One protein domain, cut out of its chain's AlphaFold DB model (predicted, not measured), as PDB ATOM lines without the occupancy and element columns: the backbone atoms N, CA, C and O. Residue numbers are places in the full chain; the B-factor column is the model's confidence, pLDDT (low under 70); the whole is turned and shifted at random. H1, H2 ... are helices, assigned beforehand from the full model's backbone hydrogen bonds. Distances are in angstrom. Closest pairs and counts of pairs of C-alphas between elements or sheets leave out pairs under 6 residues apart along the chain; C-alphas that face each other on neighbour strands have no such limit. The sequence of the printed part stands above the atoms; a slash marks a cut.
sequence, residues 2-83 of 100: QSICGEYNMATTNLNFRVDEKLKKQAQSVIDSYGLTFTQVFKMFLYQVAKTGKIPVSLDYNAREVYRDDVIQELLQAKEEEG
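What this domain is: This is residues 2 to 83 of the 100 residues of the protein "Antitoxin" of Gallibacterium anatis 12656/12 (UniProt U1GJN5). Two helices, H1 and H2, make a small body in which H2 begins near the middle of H1 and runs off about perpendicular to it, nearly as a T, and two long arms, residues 2 to 23 and residues 58 to 83, stick out from it. The first arm, of which residues 21 to 23 belong to H1, is otherwise a long stretch with no named element, residues 2 to 20; the second holds the lone helix H3 near its end, at residues 69 to 81. There is no common core, and the arms make the length. The printed part has 82 residues with three named helices, in the order H1, H2, H3, and no named strand; the class is all helix. The whole is extended, with a radius of gyration of the C-alphas of 22.5 A, and flat, spanning 59 by 54 by 23 A.

Where its parts are: Start at the longest helix, H2, residues 38 to 52: find C-alpha 38 at (260.657, 252.887, 224.869), and from there the helix runs 21.1 A to C-alpha 52 at (253.035, 237.588, 212.452). Before it in the chain is H1, residues 21 to 33, which begins with C-alpha 21 at (262.480, 265.210, 219.398) and measures 18.6 A from first to last C-alpha. Further on is H3, residues 69 to 81, 18.8 A long, ending with C-alpha 81 at (223.805, 234.767, 186.197).

How they stand to each other: Look first at Phe 38, where H2 begins. H2 and H1 only just touch, with 3 pairs of C-alphas within 8 A, and they touch only at the corner by their link. Their closest C-alphas are those of Gln 28 and Phe 38, 6.5 A apart. H1 takes part with residues 28 to 31 alone, and H2 with residues 38 to 41 alone. Their lines are about perpendicular, at 84 degrees, with 17.1 A from centre to centre. H3 is apart from H2 and from H1. In H1 and H2 every O i to N i+4 pair is within hydrogen-bond range; in H3, 8 of 9 are.

The domain as a whole: The two C-alphas farthest apart are those of Gln 2 and Glu 81, at 65.5 A. The printed part has no cut. The link from H1 to H2, 4 residues, is tight; the link from H2 to H3, 16 residues, is long. Residues 2 to 23, of which 21 to 23 belong to H1, stand free, and so do residues 58 to 83, of which 69 to 81 belong to H3. The mean pLDDT of the printed part is 75.4; look in the B-factor column at residues 2 to 10 and 60 to 83 and you will find the model's low confidence, under 70.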
ATOM      1  N   GLN A   2     273.527 211.823 222.189       38.97
ATOM      2  CA  GLN A   2     273.937 213.218 222.392       38.97
ATOM      3  C   GLN A   2     272.833 214.109 221.836       38.97
ATOM      4  O   GLN A   2     272.570 214.117 220.635       38.97
ATOM      5  N   SER A   3     272.135 214.757 222.759       46.03
ATOM      6  CA  SER A   3     271.060 215.690 222.480       46.03
ATOM      7  C   SER A   3     271.586 216.872 221.673       46.03
ATOM      8  O   SER A   3     272.568 217.515 222.033       46.03
ATOM      9  N   ILE A   4     270.885 217.144 220.582       55.03
ATOM     10  CA  ILE A   4     270.932 218.359 219.776       55.03
ATOM     11  C   ILE A   4     270.565 219.586 220.627       55.03
ATOM     12  O   ILE A   4     269.426 220.043 220.630       55.03
ATOM     13  N   CYS A   5     271.526 220.145 221.356       38.62
ATOM     14  CA  CYS A   5     271.404 221.506 221.863       38.62
ATOM     15  C   CYS A   5     271.862 222.450 220.752       38.62
ATOM     16  O   CYS A   5     273.043 222.766 220.638       38.62
ATOM     17  N   GLY A   6     270.920 222.846 219.894       51.56
ATOM     18  CA  GLY A   6     271.125 223.957 218.975       51.56
ATOM     19  C   GLY A   6     271.501 225.198 219.776       51.56
ATOM     20  O   GLY A   6     270.763 225.635 220.657       51.56
ATOM     21  N   GLU A   7     272.679 225.728 219.489       50.94
ATOM     22  CA  GLU A   7     273.223 226.944 220.069       50.94
ATOM     23  C   GLU A   7     272.350 228.130 219.616       50.94
ATOM     24  O   GLU A   7     272.545 228.704 218.544       50.94
ATOM     25  N   TYR A   8     271.317 228.469 220.396       56.03
ATOM     26  CA  TYR A   8     270.519 229.674 220.170       56.03
ATOM     27  C   TYR A   8     271.359 230.879 220.595       56.03
ATOM     28  O   TYR A   8     271.240 231.395 221.706       56.03
ATOM     29  N   ASN A   9     272.270 231.293 219.715       58.28
ATOM     30  CA  ASN A   9     273.011 232.536 219.842       58.28
ATOM     31  C   ASN A   9     271.998 233.692 219.894       58.28
ATOM     32  O   ASN A   9     271.529 234.164 218.860       58.28
ATOM     33  N   MET A  10     271.650 234.162 221.097       65.38
ATOM     34  CA  MET A  10     270.957 235.440 221.283       65.38
ATOM     35  C   MET A  10     271.934 236.576 220.968       65.38
ATOM     36  O   MET A  10     272.372 237.306 221.856       65.38
ATOM     37  N   ALA A  11     272.325 236.704 219.703       74.69
ATOM     38  CA  ALA A  11     273.145 237.805 219.237       74.69
ATOM     39  C   ALA A  11     272.354 239.107 219.433       74.69
ATOM     40  O   ALA A  11     271.380 239.385 218.734       74.69
ATOM     41  N   THR A  12     272.740 239.895 220.436       77.25
ATOM     42  CA  THR A  12     272.161 241.217 220.665       77.25
ATOM     43  C   THR A  12     272.838 242.217 219.739       77.25
ATOM     44  O   THR A  12     274.009 242.544 219.924       77.25
ATOM     45  N   THR A  13     272.100 242.720 218.755       84.88
ATOM     46  CA  THR A  13     272.586 243.759 217.840       84.88
ATOM     47  C   THR A  13     272.161 245.142 218.326       84.88
ATOM     48  O   THR A  13     271.043 245.333 218.809       84.88
ATOM     49  N   ASN A  14     273.053 246.124 218.183       85.38
ATOM     50  CA  ASN A  14     272.743 247.524 218.455       85.38
ATOM     51  C   ASN A  14     271.890 248.114 217.326       85.38
ATOM     52  O   ASN A  14     272.252 248.012 216.155       85.38
ATOM     53  N   LEU A  15     270.787 248.771 217.682       85.62
ATOM     54  CA  LEU A  15     269.905 249.471 216.748       85.62
ATOM     55  C   LEU A  15     269.923 250.969 217.061       85.62
ATOM     56  O   LEU A  15     269.618 251.373 218.182       85.62
ATOM     57  N   ASN A  16     270.249 251.785 216.063       88.19
ATOM     58  CA  ASN A  16     270.182 253.241 216.148       88.19
ATOM     59  C   ASN A  16     269.251 253.753 215.045       88.19
ATOM     60  O   ASN A  16     269.417 253.400 213.880       88.19
ATOM     61  N   PHE A  17     268.272 254.572 215.412       86.31
ATOM     62  CA  PHE A  17     267.367 255.220 214.472       86.31
ATOM     63  C   PHE A  17     267.167 256.678 214.890       86.31
ATOM     64  O   PHE A  17     267.202 257.024 216.073       86.31
ATOM     65  N   ARG A  18     266.970 257.546 213.897       91.38
ATOM     66  CA  ARG A  18     266.687 258.967 214.114       91.38
ATOM     67  C   ARG A  18     265.182 259.165 214.239       91.38
ATOM     68  O   ARG A  18     264.418 258.595 213.467       91.38
ATOM     69  N   VAL A  19     264.776 259.986 215.197       90.06
ATOM     70  CA  VAL A  19     263.382 260.367 215.430       90.06
ATOM     71  C   VAL A  19     263.340 261.841 215.805       90.06
ATOM     72  O   VAL A  19     264.270 262.343 216.439       90.06
ATOM     73  N   ASP A  20     262.278 262.525 215.398       95.50
ATOM     74  CA  ASP A  20     262.023 263.897 215.821       95.50
ATOM     75  C   ASP A  20     261.890 263.987 217.354       95.50
ATOM     76  O   ASP A  20     261.314 263.108 218.005       95.50
ATOM     77  N   GLU A  21     262.434 265.051 217.943       93.56
ATOM     78  CA  GLU A  21     262.480 265.210 219.398       93.56
ATOM     79  C   GLU A  21     261.080 265.355 220.007       93.56
ATOM     80  O   GLU A  21     260.793 264.769 221.058       93.56
ATOM     81  N   LYS A  22     260.191 266.103 219.346       95.06
ATOM     82  CA  LYS A  22     258.821 266.309 219.820       95.06
ATOM     83  C   LYS A  22     258.046 264.998 219.753       95.06
ATOM     84  O   LYS A  22     257.419 264.627 220.746       95.06
ATOM     85  N   LEU A  23     258.162 264.267 218.643       92.69
ATOM     86  CA  LEU A  23     257.537 262.951 218.486       92.69
ATOM     87  C   LEU A  23     258.021 261.963 219.555       92.69
ATOM     88  O   LEU A  23     257.209 261.279 220.177       92.69
ATOM     89  N   LYS A  24     259.333 261.923 219.821       92.19
ATOM     90  CA  LYS A  24     259.907 261.074 220.874       92.19
ATOM     91  C   LYS A  24     259.313 261.400 222.239       92.19
ATOM     92  O   LYS A  24     258.889 260.487 222.938       92.19
ATOM     93  N   LYS A  25     259.270 262.681 222.617       94.00
ATOM     94  CA  LYS A  25     258.721 263.122 223.910       94.00
ATOM     95  C   LYS A  25     257.244 262.751 224.055       94.00
ATOM     96  O   LYS A  25     256.845 262.251 225.103       94.00
ATOM     97  N   GLN A  26     256.452 262.947 223.001       94.50
ATOM     98  CA  GLN A  26     255.033 262.584 222.992       94.50
ATOM     99  C   GLN A  26     254.833 261.072 223.144       94.50
ATOM    100  O   GLN A  26     254.078 260.641 224.013       94.50
ATOM    101  N   ALA A  27     255.543 260.267 222.350       92.25
ATOM    102  CA  ALA A  27     255.471 258.812 222.439       92.25
ATOM    103  C   ALA A  27     255.943 258.305 223.809       92.25
ATOM    104  O   ALA A  27     255.314 257.428 224.392       92.25
ATOM    105  N   GLN A  28     257.015 258.887 224.350       92.56
ATOM    106  CA  GLN A  28     257.553 258.511 225.650       92.56
ATOM    107  C   GLN A  28     256.558 258.786 226.781       92.56
ATOM    108  O   GLN A  28     256.327 257.896 227.584       92.56
ATOM    109  N   SER A  29     255.869 259.932 226.782       93.94
ATOM    110  CA  SER A  29     254.826 260.212 227.782       93.94
ATOM    111  C   SER A  29     253.696 259.177 227.783       93.94
ATOM    112  O   SER A  29     253.132 258.895 228.839       93.94
ATOM    113  N   VAL A  30     253.340 258.633 226.615       94.12
ATOM    114  CA  VAL A  30     252.327 257.577 226.501       94.12
ATOM    115  C   VAL A  30     252.893 256.247 226.983       94.12
ATOM    116  O   VAL A  30     252.236 255.539 227.723       94.12
ATOM    117  N   ILE A  31     254.116 255.899 226.596       93.62
ATOM    118  CA  ILE A  31     254.751 254.631 226.980       93.62
ATOM    119  C   ILE A  31     255.005 254.571 228.495       93.62
ATOM    120  O   ILE A  31     254.738 253.546 229.125       93.62
ATOM    121  N   ASP A  32     255.442 255.684 229.081       93.06
ATOM    122  CA  ASP A  32     255.699 255.814 230.513       93.06
ATOM    123  C   ASP A  32     254.402 255.668 231.332       93.06
ATOM    124  O   ASP A  32     254.439 255.135 232.441       93.06
ATOM    125  N   SER A  33     253.237 256.053 230.785       93.62
ATOM    126  CA  SER A  33     251.944 255.855 231.465       93.62
ATOM    127  C   SER A  33     251.550 254.379 231.584       93.62
ATOM    128  O   SER A  33     250.839 254.007 232.517       93.62
ATOM    129  N   TYR A  34     252.071 253.522 230.700       92.56
ATOM    130  CA  TYR A  34     251.949 252.065 230.796       92.56
ATOM    131  C   TYR A  34     253.039 251.427 231.678       92.56
ATOM    132  O   TYR A  34     253.066 250.205 231.816       92.56
ATOM    133  N   GLY A  35     253.948 252.218 232.266       92.75
ATOM    134  CA  GLY A  35     255.068 251.714 233.069       92.75
ATOM    135  C   GLY A  35     256.116 250.952 232.252       92.75
ATOM    136  O   GLY A  35     256.866 250.143 232.799       92.75
ATOM    137  N   LEU A  36     256.151 251.174 230.937       93.38
ATOM    138  CA  LEU A  36     257.082 250.531 230.018       93.38
ATOM    139  C   LEU A  36     258.203 251.491 229.630       93.38
ATOM    140  O   LEU A  36     258.081 252.704 229.731       93.38
ATOM    141  N   THR A  37     259.305 250.939 229.131       91.12
ATOM    142  CA  THR A  37     260.365 251.728 228.494       91.12
ATOM    143  C   THR A  37     260.210 251.712 226.980       91.12
ATOM    144  O   THR A  37     259.780 250.720 226.383       91.12
ATOM    145  N   PHE A  38     260.659 252.784 226.328       90.44
ATOM    146  CA  PHE A  38     260.657 252.887 224.869       90.44
ATOM    147  C   PHE A  38     261.330 251.676 224.190       90.44
ATOM    148  O   PHE A  38     260.814 251.118 223.221       90.44
ATOM    149  N   THR A  39     262.459 251.208 224.734       90.25
ATOM    150  CA  THR A  39     263.184 250.037 224.221       90.25
ATOM    151  C   THR A  39     262.382 248.742 224.340       90.25
ATOM    152  O   THR A  39     262.451 247.909 223.438       90.25
ATOM    153  N   GLN A  40     261.623 248.543 225.422       91.50
ATOM    154  CA  GLN A  40     260.773 247.356 225.576       91.50
ATOM    155  C   GLN A  40     259.658 247.339 224.533       91.50
ATOM    156  O   GLN A  40     259.467 246.317 223.875       91.50
ATOM    157  N   VAL A  41     258.993 248.475 224.316       92.38
ATOM    158  CA  VAL A  41     257.943 248.600 223.294       92.38
ATOM    159  C   VAL A  41     258.502 248.311 221.902       92.38
ATOM    160  O   VAL A  41     257.913 247.536 221.154       92.38
ATOM    161  N   PHE A  42     259.684 248.838 221.572       90.31
ATOM    162  CA  PHE A  42     260.337 248.542 220.293       90.31
ATOM    163  C   PHE A  42     260.693 247.061 220.127       90.31
ATOM    164  O   PHE A  42     260.503 246.498 219.050       90.31
ATOM    165  N   LYS A  43     261.166 246.397 221.188       90.88
ATOM    166  CA  LYS A  43     261.402 244.945 221.160       90.88
ATOM    167  C   LYS A  43     260.107 244.171 220.916       90.88
ATOM    168  O   LYS A  43     260.110 243.245 220.112       90.88
ATOM    169  N   MET A  44     259.009 244.561 221.565       92.25
ATOM    170  CA  MET A  44     257.695 243.938 221.369       92.25
ATOM    171  C   MET A  44     257.171 244.148 219.948       92.25
ATOM    172  O   MET A  44     256.675 243.204 219.341       92.25
ATOM    173  N   PHE A  45     257.349 245.351 219.400       91.50
ATOM    174  CA  PHE A  45     257.003 245.663 218.019       91.50
ATOM    175  C   PHE A  45     257.750 244.748 217.041       91.50
ATOM    176  O   PHE A  45     257.125 244.065 216.232       91.50
ATOM    177  N   LEU A  46     259.079 244.659 217.158       90.75
ATOM    178  CA  LEU A  46     259.887 243.787 216.300       90.75
ATOM    179  C   LEU A  46     259.521 242.309 216.473       90.75
ATOM    180  O   LEU A  46     259.425 241.580 215.488       90.75
ATOM    181  N   TYR A  47     259.263 241.876 217.709       91.69
ATOM    182  CA  TYR A  47     258.802 240.519 217.992       91.69
ATOM    183  C   TYR A  47     257.470 240.217 217.298       91.69
ATOM    184  O   TYR A  47     257.310 239.157 216.697       91.69
ATOM    185  N   GLN A  48     256.522 241.152 217.333       91.38
ATOM    186  CA  GLN A  48     255.227 240.985 216.686       91.38
ATOM    187  C   GLN A  48     255.351 240.949 215.159       91.38
ATOM    188  O   GLN A  48     254.704 240.114 214.525       91.38
ATOM    189  N   VAL A  49     256.222 241.779 214.575       91.12
ATOM    190  CA  VAL A  49     256.523 241.743 213.134       91.12
ATOM    191  C   VAL A  49     257.106 240.387 212.741       91.12
ATOM    192  O   VAL A  49     256.603 239.749 211.820       91.12
ATOM    193  N   ALA A  50     258.111 239.906 213.474       90.81
ATOM    194  CA  ALA A  50     258.740 238.616 213.199       90.81
ATOM    195  C   ALA A  50     257.762 237.442 213.372       90.81
ATOM    196  O   ALA A  50     257.773 236.504 212.580       90.81
ATOM    197  N   LYS A  51     256.891 237.498 214.387       90.69
ATOM    198  CA  LYS A  51     255.935 236.429 214.696       90.69
ATOM    199  C   LYS A  51     254.764 236.366 213.716       90.69
ATOM    200  O   LYS A  51     254.286 235.278 213.417       90.69
ATOM    201  N   THR A  52     254.257 237.514 213.275       88.50
ATOM    202  CA  THR A  52     253.035 237.588 212.452       88.50
ATOM    203  C   THR A  52     253.314 237.774 210.964       88.50
ATOM    204  O   THR A  52     252.404 237.604 210.155       88.50
ATOM    205  N   GLY A  53     254.544 238.149 210.596       88.31
ATOM    206  CA  GLY A  53     254.908 238.526 209.229       88.31
ATOM    207  C   GLY A  53     254.214 239.804 208.742       88.31
ATOM    208  O   GLY A  53     254.214 240.080 207.547       88.31
ATOM    209  N   LYS A  54     253.587 240.569 209.644       85.81
ATOM    210  CA  LYS A  54     252.809 241.772 209.337       85.81
ATOM    211  C   LYS A  54     253.241 242.916 210.244       85.81
ATOM    212  O   LYS A  54     253.662 242.704 211.379       85.81
ATOM    213  N   ILE A  55     253.119 244.141 209.743       87.31
ATOM    214  CA  ILE A  55     253.390 245.340 210.534       87.31
ATOM    215  C   ILE A  55     252.183 245.587 211.460       87.31
ATOM    216  O   ILE A  55     251.076 245.752 210.955       87.31
ATOM    217  N   PRO A  56     252.358 245.628 212.795       83.50
ATOM    218  CA  PRO A  56     251.264 245.751 213.760       83.50
ATOM    219  C   PRO A  56     250.807 247.201 213.983       83.50
ATOM    220  O   PRO A  56     250.425 247.577 215.087       83.50
ATOM    221  N   VAL A  57     250.874 248.027 212.942       84.50
ATOM    222  CA  VAL A  57     250.255 249.351 212.921       84.50
ATOM    223  C   VAL A  57     249.312 249.415 211.738       84.50
ATOM    224  O   VAL A  57     249.584 248.843 210.681       84.50
ATOM    225  N   SER A  58     248.197 250.098 211.926       78.75
ATOM    226  CA  SER A  58     247.223 250.300 210.870       78.75
ATOM    227  C   SER A  58     247.803 251.316 209.872       78.75
ATOM    228  O   SER A  58     248.129 252.447 210.227       78.75
ATOM    229  N   LEU A  59     248.058 250.875 208.636       72.94
ATOM    230  CA  LEU A  59     248.601 251.701 207.546       72.94
ATOM    231  C   LEU A  59     247.465 252.230 206.658       72.94
ATOM    232  O   LEU A  59     247.538 252.202 205.431       72.94
ATOM    233  N   ASP A  60     246.406 252.716 207.296       69.62
ATOM    234  CA  ASP A  60     245.150 253.161 206.668       69.62
ATOM    235  C   ASP A  60     245.355 254.378 205.760       69.62
ATOM    236  O   ASP A  60     244.548 254.651 204.880       69.62
ATOM    237  N   TYR A  61     246.467 255.093 205.934       60.03
ATOM    238  CA  TYR A  61     246.769 256.319 205.200       60.03
ATOM    239  C   TYR A  61     246.977 256.110 203.686       60.03
ATOM    240  O   TYR A  61     246.902 257.064 202.919       60.03
ATOM    241  N   ASN A  62     247.226 254.873 203.244       50.56
ATOM    242  CA  ASN A  62     247.344 254.508 201.825       50.56
ATOM    243  C   ASN A  62     246.349 253.423 201.402       50.56
ATOM    244  O   ASN A  62     246.513 252.835 200.331       50.56
ATOM    245  N   ALA A  63     245.302 253.179 202.192       52.25
ATOM    246  CA  ALA A  63     244.153 252.427 201.719       52.25
ATOM    247  C   ALA A  63     243.382 253.295 200.709       52.25
ATOM    248  O   ALA A  63     242.266 253.737 200.950       52.25
ATOM    249  N   ARG A  64     243.971 253.522 199.524       48.53
ATOM    250  CA  ARG A  64     243.157 253.475 198.315       48.53
ATOM    251  C   ARG A  64     242.538 252.098 198.389       48.53
ATOM    252  O   ARG A  64     243.281 251.126 198.277       48.53
ATOM    253  N   GLU A  65     241.260 252.053 198.739       51.22
ATOM    254  CA  GLU A  65     240.484 250.836 198.880       51.22
ATOM    255  C   GLU A  65     240.918 249.886 197.766       51.22
ATOM    256  O   GLU A  65     240.635 250.100 196.593       51.22
ATOM    257  N   VAL A  66     241.673 248.839 198.114       50.72
ATOM    258  CA  VAL A  66     241.894 247.712 197.201       50.72
ATOM    259  C   VAL A  66     240.639 246.840 197.252       50.72
ATOM    260  O   VAL A  66     240.690 245.622 197.254       50.72
ATOM    261  N   TYR A  67     239.483 247.484 197.327       51.34
ATOM    262  CA  TYR A  67     238.336 247.060 196.587       51.34
ATOM    263  C   TYR A  67     238.420 247.814 195.271       51.34
ATOM    264  O   TYR A  67     237.954 248.931 195.099       51.34
ATOM    265  N   ARG A  68     239.139 247.181 194.348       53.62
ATOM    266  CA  ARG A  68     238.884 247.325 192.926       53.62
ATOM    267  C   ARG A  68     237.363 247.239 192.761       53.62
ATOM    268  O   ARG A  68     236.812 246.154 192.927       53.62
ATOM    269  N   ASP A  69     236.687 248.369 192.560       53.12
ATOM    270  CA  ASP A  69     235.243 248.394 192.298       53.12
ATOM    271  C   ASP A  69     234.909 247.419 191.162       53.12
ATOM    272  O   ASP A  69     233.891 246.743 191.213       53.12
ATOM    273  N   ASP A  70     235.827 247.257 190.205       56.75
ATOM    274  CA  ASP A  70     235.810 246.233 189.163       56.75
ATOM    275  C   ASP A  70     235.714 244.798 189.711       56.75
ATOM    276  O   ASP A  70     234.861 244.045 189.254       56.75
ATOM    277  N   VAL A  71     236.485 244.436 190.742       62.50
ATOM    278  CA  VAL A  71     236.425 243.101 191.370       62.50
ATOM    279  C   VAL A  71     235.120 242.908 192.150       62.50
ATOM    280  O   VAL A  71     234.569 241.810 192.148       62.50
ATOM    281  N   ILE A  72     234.583 243.949 192.805       62.22
ATOM    282  CA  ILE A  72     233.265 243.837 193.466       62.22
ATOM    283  C   ILE A  72     232.162 243.663 192.422       62.22
ATOM    284  O   ILE A  72     231.284 242.824 192.600       62.22
ATOM    285  N   GLN A  73     232.196 244.451 191.345       59.00
ATOM    286  CA  GLN A  73     231.190 244.426 190.284       59.00
ATOM    287  C   GLN A  73     231.193 243.081 189.551       59.00
ATOM    288  O   GLN A  73     230.125 242.526 189.319       59.00
ATOM    289  N   GLU A  74     232.369 242.517 189.266       58.78
ATOM    290  CA  GLU A  74     232.512 241.191 188.655       58.78
ATOM    291  C   GLU A  74     231.943 240.086 189.564       58.78
ATOM    292  O   GLU A  74     231.173 239.241 189.110       58.78
ATOM    293  N   LEU A  75     232.211 240.143 190.875       61.28
ATOM    294  CA  LEU A  75     231.641 239.202 191.849       61.28
ATOM    295  C   LEU A  75     230.120 239.350 192.030       61.28
ATOM    296  O   LEU A  75     229.453 238.378 192.394       61.28
ATOM    297  N   LEU A  76     229.562 240.545 191.816       60.38
ATOM    298  CA  LEU A  76     228.116 240.785 191.859       60.38
ATOM    299  C   LEU A  76     227.425 240.319 190.572       60.38
ATOM    300  O   LEU A  76     226.373 239.693 190.656       60.38
ATOM    301  N   GLN A  77     228.030 240.550 189.405       58.69
ATOM    302  CA  GLN A  77     227.495 240.107 188.112       58.69
ATOM    303  C   GLN A  77     227.533 238.579 187.980       58.69
ATOM    304  O   GLN A  77     226.536 237.971 187.598       58.69
ATOM    305  N   ALA A  78     228.617 237.934 188.427       58.59
ATOM    306  CA  ALA A  78     228.703 236.472 188.482       58.59
ATOM    307  C   ALA A  78     227.641 235.839 189.406       58.59
ATOM    308  O   ALA A  78     227.242 234.693 189.211       58.59
ATOM    309  N   LYS A  79     227.148 236.582 190.409       53.06
ATOM    310  CA  LYS A  79     226.073 236.126 191.303       53.06
ATOM    311  C   LYS A  79     224.675 236.221 190.696       53.06
ATOM    312  O   LYS A  79     223.790 235.510 191.172       53.06
ATOM    313  N   GLU A  80     224.454 237.092 189.715       52.78
ATOM    314  CA  GLU A  80     223.136 237.244 189.085       52.78
ATOM    315  C   GLU A  80     222.896 236.215 187.972       52.78
ATOM    316  O   GLU A  80     221.753 235.796 187.782       52.78
ATOM    317  N   GLU A  81     223.945 235.746 187.287       51.91
ATOM    318  CA  GLU A  81     223.805 234.767 186.197       51.91
ATOM    319  C   GLU A  81     223.814 233.302 186.670       51.91
ATOM    320  O   GLU A  81     223.156 232.458 186.061       51.91
ATOM    321  N   GLU A  82     224.454 232.989 187.799       51.56
ATOM    322  CA  GLU A  82     224.466 231.635 188.359       51.56
ATOM    323  C   GLU A  82     223.924 231.624 189.790       51.56
ATOM    324  O   GLU A  82     224.653 231.745 190.774       51.56
ATOM    325  N   GLY A  83     222.605 231.435 189.904       46.88
ATOM    326  CA  GLY A  83     221.884 231.185 191.155       46.88
ATOM    327  C   GLY A  83     222.275 229.855 191.805       46.88
ATOM    328  O   GLY A  83     221.466 228.936 191.914       46.88
TER     329      GLY A  83